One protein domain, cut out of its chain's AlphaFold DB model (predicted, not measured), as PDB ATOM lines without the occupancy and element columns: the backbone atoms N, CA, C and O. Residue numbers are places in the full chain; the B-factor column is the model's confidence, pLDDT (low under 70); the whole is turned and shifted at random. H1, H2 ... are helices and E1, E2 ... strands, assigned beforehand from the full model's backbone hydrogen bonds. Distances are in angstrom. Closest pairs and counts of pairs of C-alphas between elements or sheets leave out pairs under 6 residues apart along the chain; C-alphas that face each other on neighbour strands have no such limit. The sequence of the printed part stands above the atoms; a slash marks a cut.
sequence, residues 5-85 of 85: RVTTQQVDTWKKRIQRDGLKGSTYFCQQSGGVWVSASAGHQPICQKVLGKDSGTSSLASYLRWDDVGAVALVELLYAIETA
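Overview. This is residues 5 to 85 of the 85 residues of an uncharacterized protein of Citrobacter portucalensis (UniProt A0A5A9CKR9). One twisted sheet of five strands has two helices, H1 and H2, packed over one face, both running along the strands, while no named helix covers the other face. The helices run opposite ways and touch each other, and the long link from H1 to E5 leads back to the edge of the sheet. The printed part has 81 residues, with five named strands and two named helices in the order E1, E2, E3, E4, H1, E5, H2. The sheet's order is E1, E2, E3, E4, E5, antiparallel throughout, and the class is mixed, helices and strands. The whole is compact and rounded, with a radius of gyration of the C-alphas of 11.5 A and spans of 32 by 28 by 27 A.

Along the chain. E1, residues 5 to 8, begins at C-alpha 5 at (331.414, 194.130, 223.432) and is 10.2 A long from first to last C-alpha. E2, residues 15 to 20, measures 16.3 A. E3, residues 25 to 32, measures 22.2 A, and E4, residues 35 to 42, measures 23.7 A. H1, residues 44 to 52, is 11.8 A long and begins at C-alpha 44 at (335.115, 184.319, 215.130). E5, residues 64 to 67, measures 10.3 A. H2, residues 72 to 83, is 17.0 A long and ends at C-alpha 83 at (332.819, 194.836, 214.486).

Arrangement. E1 to E4 form a meander, each strand the antiparallel neighbour of the one before, with hairpins E1 and E2, E2 and E3, E3 and E4. N 7 and O 17 are 2.9 A apart, N 18 and O 27 are 2.8 A apart, and N 28 and O 39 are 2.8 A apart, each within hydrogen-bond range. E5 is an edge strand antiparallel to E4, with N 67 and O 38 2.8 A apart, within hydrogen-bond range. The other edge strand is E1, apart from E4 and E5. From edge to edge the strands' lines turn by 84 degrees. H1 and H2 are on the same face of the sheet. H1 has a height over the sheet of 8.7 A and is over E4, with 7 of its 9 C-alphas falling on E4 and 2 on E3. On the local plane it runs along E4 at 7 degrees. H2 is over E2 and E3 at a height over the sheet of 9.5 A. On the local plane it runs along E3 at 14 degrees. H1 and H2 touch at a steep tilt of 39 degrees, opposite ways; their closest C-alphas, of Val 51 and Leu 78, are 6.2 A apart. In both helices every O i to N i+4 pair is within hydrogen-bond range.

Size, cuts and confidence. The two C-alphas farthest apart, of Gly 22 and Ser 33, are 33.2 A from each other. The printed part has no cut and ends at Ala 85, the chain's last residue. The link from H1 to E5, 11 residues, is long. The mean pLDDT of the printed part is 95.7, and no printed residue is under 70.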
ATOM      1  N   ARG A   5     331.297 194.084 221.984       95.69
ATOM      2  CA  ARG A   5     331.414 194.130 223.432       95.69
ATOM      3  C   ARG A   5     332.757 193.551 223.836       95.69
ATOM      4  O   ARG A   5     333.035 192.378 223.583       95.69
ATOM      5  N   VAL A   6     333.556 194.362 224.523       96.19
ATOM      6  CA  VAL A   6     334.784 193.916 225.185       96.19
ATOM      7  C   VAL A   6     334.517 193.805 226.679       96.19
ATOM      8  O   VAL A   6     334.066 194.752 227.315       96.19
ATOM      9  N   THR A   7     334.793 192.639 227.250       96.69
ATOM     10  CA  THR A   7     334.681 192.386 228.692       96.69
ATOM     11  C   THR A   7     335.943 191.710 229.205       96.69
ATOM     12  O   THR A   7     336.666 191.071 228.447       96.69
ATOM     13  N   THR A   8     336.229 191.831 230.497       96.75
ATOM     14  CA  THR A   8     337.239 190.976 231.133       96.75
ATOM     15  C   THR A   8     336.584 189.656 231.538       96.75
ATOM     16  O   THR A   8     335.486 189.664 232.095       96.75
ATOM     17  N   GLN A   9     337.225 188.524 231.245       91.19
ATOM     18  CA  GLN A   9     336.716 187.222 231.673       91.19
ATOM     19  C   GLN A   9     336.789 187.092 233.202       91.19
ATOM     20  O   GLN A   9     337.731 187.566 233.827       91.19
ATOM     21  N   GLN A  10     335.782 186.458 233.810       88.75
ATOM     22  CA  GLN A  10     335.653 186.409 235.272       88.75
ATOM     23  C   GLN A  10     336.708 185.526 235.953       88.75
ATOM     24  O   GLN A  10     337.228 185.906 236.994       88.75
ATOM     25  N   VAL A  11     337.013 184.358 235.374       89.44
ATOM     26  CA  VAL A  11     337.987 183.404 235.940       89.44
ATOM     27  C   VAL A  11     339.409 183.833 235.584       89.44
ATOM     28  O   VAL A  11     340.229 184.115 236.450       89.44
ATOM     29  N   ASP A  12     339.674 183.958 234.286       91.19
ATOM     30  CA  ASP A  12     340.962 184.391 233.758       91.19
ATOM     31  C   ASP A  12     340.929 185.896 233.479       91.19
ATOM     32  O   ASP A  12     340.716 186.329 232.347       91.19
ATOM     33  N   THR A  13     341.129 186.722 234.505       92.75
ATOM     34  CA  THR A  13     341.000 188.194 234.405       92.75
ATOM     35  C   THR A  13     342.016 188.857 233.461       92.75
ATOM     36  O   THR A  13     341.850 190.004 233.027       92.75
ATOM     37  N   TRP A  14     343.051 188.119 233.071       93.06
ATOM     38  CA  TRP A  14     344.016 188.495 232.039       93.06
ATOM     39  C   TRP A  14     343.471 188.327 230.608       93.06
ATOM     40  O   TRP A  14     344.036 188.894 229.675       93.06
ATOM     41  N   LYS A  15     342.349 187.620 230.416       95.25
ATOM     42  CA  LYS A  15     341.673 187.488 229.119       95.25
ATOM     43  C   LYS A  15     340.652 188.598 228.925       95.25
ATOM     44  O   LYS A  15     339.755 188.804 229.749       95.25
ATOM     45  N   LYS A  16     340.740 189.284 227.788       97.38
ATOM     46  CA  LYS A  16     339.696 190.196 227.316       97.38
ATOM     47  C   LYS A  16     338.851 189.455 226.300       97.38
ATOM     48  O   LYS A  16     339.351 189.048 225.261       97.38
ATOM     49  N   ARG A  17     337.585 189.233 226.632       97.44
ATOM     50  CA  ARG A  17     336.603 188.575 225.780       97.44
ATOM     51  C   ARG A  17     335.955 189.608 224.868       97.44
ATOM     52  O   ARG A  17     335.341 190.556 225.355       97.44
ATOM     53  N   ILE A  18     336.067 189.381 223.568       97.88
ATOM     54  CA  ILE A  18     335.456 190.160 222.499       97.88
ATOM     55  C   ILE A  18     334.303 189.350 221.914       97.88
ATOM     56  O   ILE A  18     334.471 188.204 221.484       97.88
ATOM     57  N   GLN A  19     333.124 189.954 221.908       97.19
ATOM     58  CA  GLN A  19     331.902 189.402 221.335       97.19
ATOM     59  C   GLN A  19     331.234 190.464 220.481       97.19
ATOM     60  O   GLN A  19     331.472 191.650 220.684       97.19
ATOM     61  N   ARG A  20     330.379 190.047 219.555       96.19
ATOM     62  CA  ARG A  20     329.614 190.961 218.716       96.19
ATOM     63  C   ARG A  20     328.226 190.385 218.501       96.19
ATOM     64  O   ARG A  20     328.083 189.179 218.295       96.19
ATOM     65  N   ASP A  21     327.206 191.224 218.620       94.00
ATOM     66  CA  ASP A  21     325.817 190.769 218.535       94.00
ATOM     67  C   ASP A  21     325.555 190.076 217.186       94.00
ATOM     68  O   ASP A  21     325.971 190.560 216.138       94.00
ATOM     69  N   GLY A  22     324.890 188.918 217.205       92.56
ATOM     70  CA  GLY A  22     324.625 188.118 215.999       92.56
ATOM     71  C   GLY A  22     325.778 187.217 215.537       92.56
ATOM     72  O   GLY A  22     325.546 186.322 214.725       92.56
ATOM     73  N   LEU A  23     326.986 187.360 216.095       95.62
ATOM     74  CA  LEU A  23     328.121 186.484 215.808       95.62
ATOM     75  C   LEU A  23     328.268 185.413 216.899       95.62
ATOM     76  O   LEU A  23     328.501 185.705 218.072       95.62
ATOM     77  N   LYS A  24     328.125 184.136 216.523       96.19
ATOM     78  CA  LYS A  24     328.303 183.017 217.462       96.19
ATOM     79  C   LYS A  24     329.775 182.859 217.841       96.19
ATOM     80  O   LYS A  24     330.629 182.781 216.963       96.19
ATOM     81  N   GLY A  25     330.037 182.668 219.131       96.50
ATOM     82  CA  GLY A  25     331.375 182.403 219.661       96.50
ATOM     83  C   GLY A  25     331.972 183.605 220.379       96.50
ATOM     84  O   GLY A  25     331.260 184.441 220.943       96.50
ATOM     85  N   SER A  26     333.298 183.631 220.466       97.19
ATOM     86  CA  SER A  26     334.062 184.725 221.069       97.19
ATOM     87  C   SER A  26     335.495 184.713 220.551       97.19
ATOM     88  O   SER A  26     336.031 183.640 220.255       97.19
ATOM     89  N   THR A  27     336.116 185.890 220.543       98.00
ATOM     90  CA  THR A  27     337.572 186.059 220.470       98.00
ATOM     91  C   THR A  27     338.082 186.439 221.858       98.00
ATOM     92  O   THR A  27     337.412 187.178 222.576       98.00
ATOM     93  N   TYR A  28     339.252 185.955 222.255       97.50
ATOM     94  CA  TYR A  28     339.931 186.366 223.477       97.50
ATOM     95  C   TYR A  28     341.283 186.964 223.139       97.50
ATOM     96  O   TYR A  28     342.104 186.309 222.502       97.50
ATOM     97  N   PHE A  29     341.523 188.183 223.608       97.69
ATOM     98  CA  PHE A  29     342.860 188.759 223.650       97.69
ATOM     99  C   PHE A  29     343.491 188.387 224.978       97.69
ATOM    100  O   PHE A  29     342.915 188.627 226.045       97.69
ATOM    101  N   CYS A  30     344.653 187.759 224.895       96.19
ATOM    102  CA  CYS A  30     345.347 187.193 226.029       96.19
ATOM    103  C   CYS A  30     346.731 187.822 226.133       96.19
ATOM    104  O   CYS A  30     347.474 187.838 225.154       96.19
ATOM    105  N   GLN A  31     347.075 188.311 227.322       94.75
ATOM    106  CA  GLN A  31     348.414 188.794 227.634       94.75
ATOM    107  C   GLN A  31     348.840 188.228 228.986       94.75
ATOM    108  O   GLN A  31     348.231 188.535 230.011       94.75
ATOM    109  N   GLN A  32     349.886 187.408 228.993       93.44
ATOM    110  CA  GLN A  32     350.442 186.833 230.217       93.44
ATOM    111  C   GLN A  32     351.892 186.408 229.990       93.44
ATOM    112  O   GLN A  32     352.250 185.990 228.893       93.44
ATOM    113  N   SER A  33     352.725 186.495 231.032       90.06
ATOM    114  CA  SER A  33     354.111 185.998 231.014       90.06
ATOM    115  C   SER A  33     354.956 186.538 229.849       90.06
ATOM    116  O   SER A  33     355.795 185.830 229.305       90.06
ATOM    117  N   GLY A  34     354.710 187.790 229.445       89.81
ATOM    118  CA  GLY A  34     355.400 188.441 228.326       89.81
ATOM    119  C   GLY A  34     354.888 188.064 226.931       89.81
ATOM    120  O   GLY A  34     355.310 188.687 225.964       89.81
ATOM    121  N   GLY A  35     353.963 187.108 226.818       92.94
ATOM    122  CA  GLY A  35     353.350 186.705 225.554       92.94
ATOM    123  C   GLY A  35     352.009 187.389 225.301       92.94
ATOM    124  O   GLY A  35     351.255 187.678 226.238       92.94
ATOM    125  N   VAL A  36     351.698 187.600 224.021       96.50
ATOM    126  CA  VAL A  36     350.392 188.061 223.539       96.50
ATOM    127  C   VAL A  36     349.869 187.052 222.531       96.50
ATOM    128  O   VAL A  36     350.561 186.706 221.578       96.50
ATOM    129  N   TRP A  37     348.646 186.578 222.734       97.50
ATOM    130  CA  TRP A  37     348.014 185.638 221.819       97.50
ATOM    131  C   TRP A  37     346.517 185.892 221.713       97.50
ATOM    132  O   TRP A  37     345.887 186.520 222.571       97.50
ATOM    133  N   VAL A  38     345.940 185.373 220.639       98.19
ATOM    134  CA  VAL A  38     344.507 185.407 220.378       98.19
ATOM    135  C   VAL A  38     343.978 183.985 220.389       98.19
ATOM    136  O   VAL A  38     344.614 183.083 219.854       98.19
ATOM    137  N   SER A  39     342.801 183.765 220.969       97.75
ATOM    138  CA  SER A  39     342.047 182.532 220.741       97.75
ATOM    139  C   SER A  39     340.630 182.830 220.282       97.75
ATOM    140  O   SER A  39     340.038 183.829 220.685       97.75
ATOM    141  N   ALA A  40     340.073 181.983 219.420       98.25
ATOM    142  CA  ALA A  40     338.744 182.207 218.863       98.25
ATOM    143  C   ALA A  40     337.950 180.917 218.677       98.25
ATOM    144  O   ALA A  40     338.507 179.853 218.405       98.25
ATOM    145  N   SER A  41     336.628 181.040 218.784       97.94
ATOM    146  CA  SER A  41     335.670 179.945 218.601       97.94
ATOM    147  C   SER A  41     334.568 180.305 217.606       97.94
ATOM    148  O   SER A  41     334.208 181.475 217.452       97.94
ATOM    149  N   ALA A  42     333.998 179.276 216.972       97.31
ATOM    150  CA  ALA A  42     332.844 179.376 216.078       97.31
ATOM    151  C   ALA A  42     333.009 180.474 215.003       97.31
ATOM    152  O   ALA A  42     334.012 180.490 214.296       97.31
ATOM    153  N   GLY A  43     332.052 181.399 214.876       97.38
ATOM    154  CA  GLY A  43     332.039 182.421 213.824       97.38
ATOM    155  C   GLY A  43     333.217 183.397 213.873       97.38
ATOM    156  O   GLY A  43     333.527 184.028 212.870       97.38
ATOM    157  N   HIS A  44     333.922 183.483 215.003       98.19
ATOM    158  CA  HIS A  44     335.115 184.319 215.130       98.19
ATOM    159  C   HIS A  44     336.370 183.687 214.506       98.19
ATOM    160  O   HIS A  44     337.297 184.414 214.152       98.19
ATOM    161  N   GLN A  45     336.419 182.357 214.357       98.44
ATOM    162  CA  GLN A  45     337.570 181.644 213.782       98.44
ATOM    163  C   GLN A  45     337.915 182.104 212.357       98.44
ATOM    164  O   GLN A  45     339.056 182.519 212.154       98.44
ATOM    165  N   PRO A  46     336.980 182.112 211.384       98.31
ATOM    166  CA  PRO A  46     337.302 182.540 210.022       98.31
ATOM    167  C   PRO A  46     337.717 184.016 209.938       98.31
ATOM    168  O   PRO A  46     338.551 184.365 209.107       98.31
ATOM    169  N   ILE A  47     337.197 184.882 210.816       98.31
ATOM    170  CA  ILE A  47     337.597 186.297 210.884       98.31
ATOM    171  C   ILE A  47     339.046 186.407 211.365       98.31
ATOM    172  O   ILE A  47     339.863 187.064 210.722       98.31
ATOM    173  N   CYS A  48     339.384 185.715 212.456       98.31
ATOM    174  CA  CYS A  48     340.753 185.679 212.968       98.31
ATOM    175  C   CYS A  48     341.709 185.094 211.925       98.31
ATOM    176  O   CYS A  48     342.775 185.651 211.714       98.31
ATOM    177  N   GLN A  49     341.309 184.046 211.205       98.38
ATOM    178  CA  GLN A  49     342.141 183.442 210.167       98.38
ATOM    179  C   GLN A  49     342.361 184.362 208.958       98.38
ATOM    180  O   GLN A  49     343.444 184.373 208.379       98.38
ATOM    181  N   LYS A  50     341.362 185.177 208.596       98.19
ATOM    182  CA  LYS A  50     341.490 186.187 207.538       98.19
ATOM    183  C   LYS A  50     342.482 187.296 207.908       98.19
ATOM    184  O   LYS A  50     343.203 187.762 207.033       98.19
ATOM    185  N   VAL A  51     342.500 187.726 209.172       98.25
ATOM    186  CA  VAL A  51     343.331 188.854 209.637       98.25
ATOM    187  C   VAL A  51     344.723 188.402 210.080       98.25
ATOM    188  O   VAL A  51     345.717 189.033 209.740       98.25
ATOM    189  N   LEU A  52     344.800 187.310 210.841       98.12
ATOM    190  CA  LEU A  52     346.021 186.816 211.483       98.12
ATOM    191  C   LEU A  52     346.713 185.698 210.689       98.12
ATOM    192  O   LEU A  52     347.812 185.284 211.042       98.12
ATOM    193  N   GLY A  53     346.081 185.189 209.631       97.81
ATOM    194  CA  GLY A  53     346.582 184.048 208.873       97.81
ATOM    195  C   GLY A  53     346.322 182.712 209.572       97.81
ATOM    196  O   GLY A  53     345.374 182.550 210.344       97.81
ATOM    197  N   LYS A  54     347.145 181.708 209.255       97.62
ATOM    198  CA  LYS A  54     347.006 180.355 209.811       97.62
ATOM    199  C   LYS A  54     347.213 180.369 211.330       97.62
ATOM    200  O   LYS A  54     348.087 181.071 211.824       97.62
ATOM    201  N   ASP A  55     346.405 179.595 212.046       97.94
ATOM    202  CA  ASP A  55     346.552 179.418 213.486       97.94
ATOM    203  C   ASP A  55     347.834 178.640 213.834       97.94
ATOM    204  O   ASP A  55     348.399 177.910 213.015       97.94
ATOM    205  N   SER A  56     348.281 178.787 215.076       97.31
ATOM    206  CA  SER A  56     349.495 178.157 215.592       97.31
ATOM    207  C   SER A  56     349.334 176.652 215.849       97.31
ATOM    208  O   SER A  56     350.329 175.971 216.084       97.31
ATOM    209  N   GLY A  57     348.110 176.106 215.853       94.00
ATOM    210  CA  GLY A  57     347.847 174.714 216.237       94.00
ATOM    211  C   GLY A  57     348.062 174.418 217.730       94.00
ATOM    212  O   GLY A  57     348.113 173.259 218.129       94.00
ATOM    213  N   THR A  58     348.189 175.452 218.566       92.25
ATOM    214  CA  THR A  58     348.550 175.363 219.996       92.25
ATOM    215  C   THR A  58     347.348 175.459 220.942       92.25
ATOM    216  O   THR A  58     347.506 175.622 222.154       92.25
ATOM    217  N   SER A  59     346.121 175.400 220.418       91.19
ATOM    218  CA  SER A  59     344.919 175.473 221.252       91.19
ATOM    219  C   SER A  59     344.794 174.246 222.157       91.19
ATOM    220  O   SER A  59     344.868 173.109 221.700       91.19
ATOM    221  N   SER A  60     344.528 174.473 223.444       85.88
ATOM    222  CA  SER A  60     344.251 173.408 224.417       85.88
ATOM    223  C   SER A  60     342.808 172.889 224.367       85.88
ATOM    224  O   SER A  60     342.484 171.913 225.040       85.88
ATOM    225  N   LEU A  61     341.929 173.529 223.588       90.88
ATOM    226  CA  LEU A  61     340.527 173.147 223.423       90.88
ATOM    227  C   LEU A  61     340.221 172.928 221.941       90.88
ATOM    228  O   LEU A  61     340.420 173.831 221.132       90.88
ATOM    229  N   ALA A  62     339.647 171.771 221.597       90.25
ATOM    230  CA  ALA A  62     339.328 171.408 220.211       90.25
ATOM    231  C   ALA A  62     338.346 172.376 219.521       90.25
ATOM    232  O   ALA A  62     338.341 172.498 218.301       90.25
ATOM    233  N   SER A  63     337.515 173.085 220.291       94.62
ATOM    234  CA  SER A  63     336.564 174.080 219.778       94.62
ATOM    235  C   SER A  63     337.167 175.476 219.571       94.62
ATOM    236  O   SER A  63     336.448 176.396 219.172       94.62
ATOM    237  N   TYR A  64     338.463 175.647 219.842       96.81
ATOM    238  CA  TYR A  64     339.178 176.911 219.712       96.81
ATOM    239  C   TYR A  64     340.374 176.787 218.772       96.81
ATOM    240  O   TYR A  64     341.070 175.777 218.767       96.81
ATOM    241  N   LEU A  65     340.638 177.869 218.042       98.25
ATOM    242  CA  LEU A  65     341.917 178.117 217.378       98.25
ATOM    243  C   LEU A  65     342.709 179.146 218.184       98.25
ATOM    244  O   LEU A  65     342.115 179.933 218.932       98.25
ATOM    245  N   ARG A  66     344.035 179.135 218.035       98.12
ATOM    246  CA  ARG A  66     344.958 180.022 218.751       98.12
ATOM    247  C   ARG A  66     346.019 180.582 217.806       98.12
ATOM    248  O   ARG A  66     346.571 179.832 217.014       98.12
ATOM    249  N   TRP A  67     346.320 181.868 217.940       98.31
ATOM    250  CA  TRP A  67     347.400 182.568 217.247       98.31
ATOM    251  C   TRP A  67     348.335 183.159 218.288       98.31
ATOM    252  O   TRP A  67     347.899 183.972 219.103       98.31
ATOM    253  N   ASP A  68     349.585 182.722 218.272       97.38
ATOM    254  CA  ASP A  68     350.642 183.188 219.169       97.38
ATOM    255  C   ASP A  68     351.361 184.427 218.613       97.38
ATOM    256  O   ASP A  68     351.226 184.750 217.434       97.38
ATOM    257  N   ASP A  69     352.093 185.132 219.479       95.62
ATOM    258  CA  ASP A  69     352.950 186.281 219.146       95.62
ATOM    259  C   ASP A  69     352.248 187.394 218.342       95.62
ATOM    260  O   ASP A  69     352.806 188.001 217.424       95.62
ATOM    261  N   VAL A  70     350.993 187.687 218.698       96.69
ATOM    262  CA  VAL A  70     350.159 188.647 217.961       96.69
ATOM    263  C   VAL A  70     350.549 190.085 218.304       96.69
ATOM    264  O   VAL A  70     350.416 190.536 219.443       96.69
ATOM    265  N   GLY A  71     350.992 190.834 217.293       95.69
ATOM    266  CA  GLY A  71     351.362 192.244 217.425       95.69
ATOM    267  C   GLY A  71     350.164 193.194 217.557       95.69
ATOM    268  O   GLY A  71     349.058 192.913 217.096       95.69
ATOM    269  N   ALA A  72     350.403 194.377 218.131       93.38
ATOM    270  CA  ALA A  72     349.358 195.369 218.404       93.38
ATOM    271  C   ALA A  72     348.587 195.827 217.151       93.38
ATOM    272  O   ALA A  72     347.370 195.979 217.214       93.38
ATOM    273  N   VAL A  73     349.262 195.988 216.005       96.50
ATOM    274  CA  VAL A  73     348.614 196.369 214.732       96.50
ATOM    275  C   VAL A  73     347.562 195.337 214.321       96.50
ATOM    276  O   VAL A  73     346.434 195.693 213.999       96.50
ATOM    277  N   ALA A  74     347.892 194.049 214.418       97.25
ATOM    278  CA  ALA A  74     346.975 192.973 214.063       97.25
ATOM    279  C   ALA A  74     345.764 192.897 215.010       97.25
ATOM    280  O   ALA A  74     344.664 192.567 214.576       97.25
ATOM    281  N   LEU A  75     345.935 193.249 216.292       96.94
ATOM    282  CA  LEU A  75     344.824 193.333 217.247       96.94
ATOM    283  C   LEU A  75     343.836 194.453 216.896       96.94
ATOM    284  O   LEU A  75     342.629 194.260 217.053       96.94
ATOM    285  N   VAL A  76     344.329 195.600 216.417       97.12
ATOM    286  CA  VAL A  76     343.484 196.722 215.967       97.12
ATOM    287  C   VAL A  76     342.656 196.306 214.754       97.12
ATOM    288  O   VAL A  76     341.429 196.421 214.783       97.12
ATOM    289  N   GLU A  77     343.306 195.742 213.736       98.25
ATOM    290  CA  GLU A  77     342.626 195.246 212.534       98.25
ATOM    291  C   GLU A  77     341.611 194.149 212.868       98.25
ATOM    292  O   GLU A  77     340.511 194.114 212.320       98.25
ATOM    293  N   LEU A  78     341.936 193.278 213.825       98.06
ATOM    294  CA  LEU A  78     341.033 192.216 214.247       98.06
ATOM    295  C   LEU A  78     339.787 192.754 214.961       98.06
ATOM    296  O   LEU A  78     338.689 192.267 214.699       98.06
ATOM    297  N   LEU A  79     339.920 193.757 215.834       97.25
ATOM    298  CA  LEU A  79     338.757 194.400 216.459       97.25
ATOM    299  C   LEU A  79     337.834 195.015 215.406       97.25
ATOM    300  O   LEU A  79     336.622 194.802 215.456       97.25
ATOM    301  N   TYR A  80     338.407 195.726 214.434       96.81
ATOM    302  CA  TYR A  80     337.637 196.332 213.352       96.81
ATOM    303  C   TYR A  80     336.946 195.275 212.477       96.81
ATOM    304  O   TYR A  80     335.756 195.390 212.174       96.81
ATOM    305  N   ALA A  81     337.656 194.198 212.135       97.44
ATOM    306  CA  ALA A  81     337.104 193.099 211.353       97.44
ATOM    307  C   ALA A  81     335.957 192.378 212.079       97.44
ATOM    308  O   ALA A  81     335.000 191.967 211.434       97.44
ATOM    309  N   ILE A  82     336.019 192.233 213.408       97.06
ATOM    310  CA  ILE A  82     334.934 191.621 214.193       97.06
ATOM    311  C   ILE A  82     333.712 192.547 214.260       97.06
ATOM    312  O   ILE A  82     332.584 192.070 214.138       97.06
ATOM    313  N   GLU A  83     333.914 193.854 214.446       95.44
ATOM    314  CA  GLU A  83     332.819 194.836 214.486       95.44
ATOM    315  C   GLU A  83     332.050 194.898 213.155       95.44
ATOM    316  O   GLU A  83     330.823 195.031 213.138       95.44
ATOM    317  N   THR A  84     332.757 194.749 212.034       94.31
ATOM    318  CA  THR A  84     332.211 194.919 210.676       94.31
ATOM    319  C   THR A  84     331.742 193.633 209.987       94.31
ATOM    320  O   THR A  84     331.257 193.711 208.859       94.31
ATOM    321  N   ALA A  85     331.872 192.472 210.638       91.56
ATOM    322  CA  ALA A  85     331.526 191.161 210.070       91.56
ATOM    323  C   ALA A  85     330.017 190.890 209.922       91.56
ATOM    324  O   ALA A  85     329.197 191.821 210.067       91.56
TER     325      ALA A  85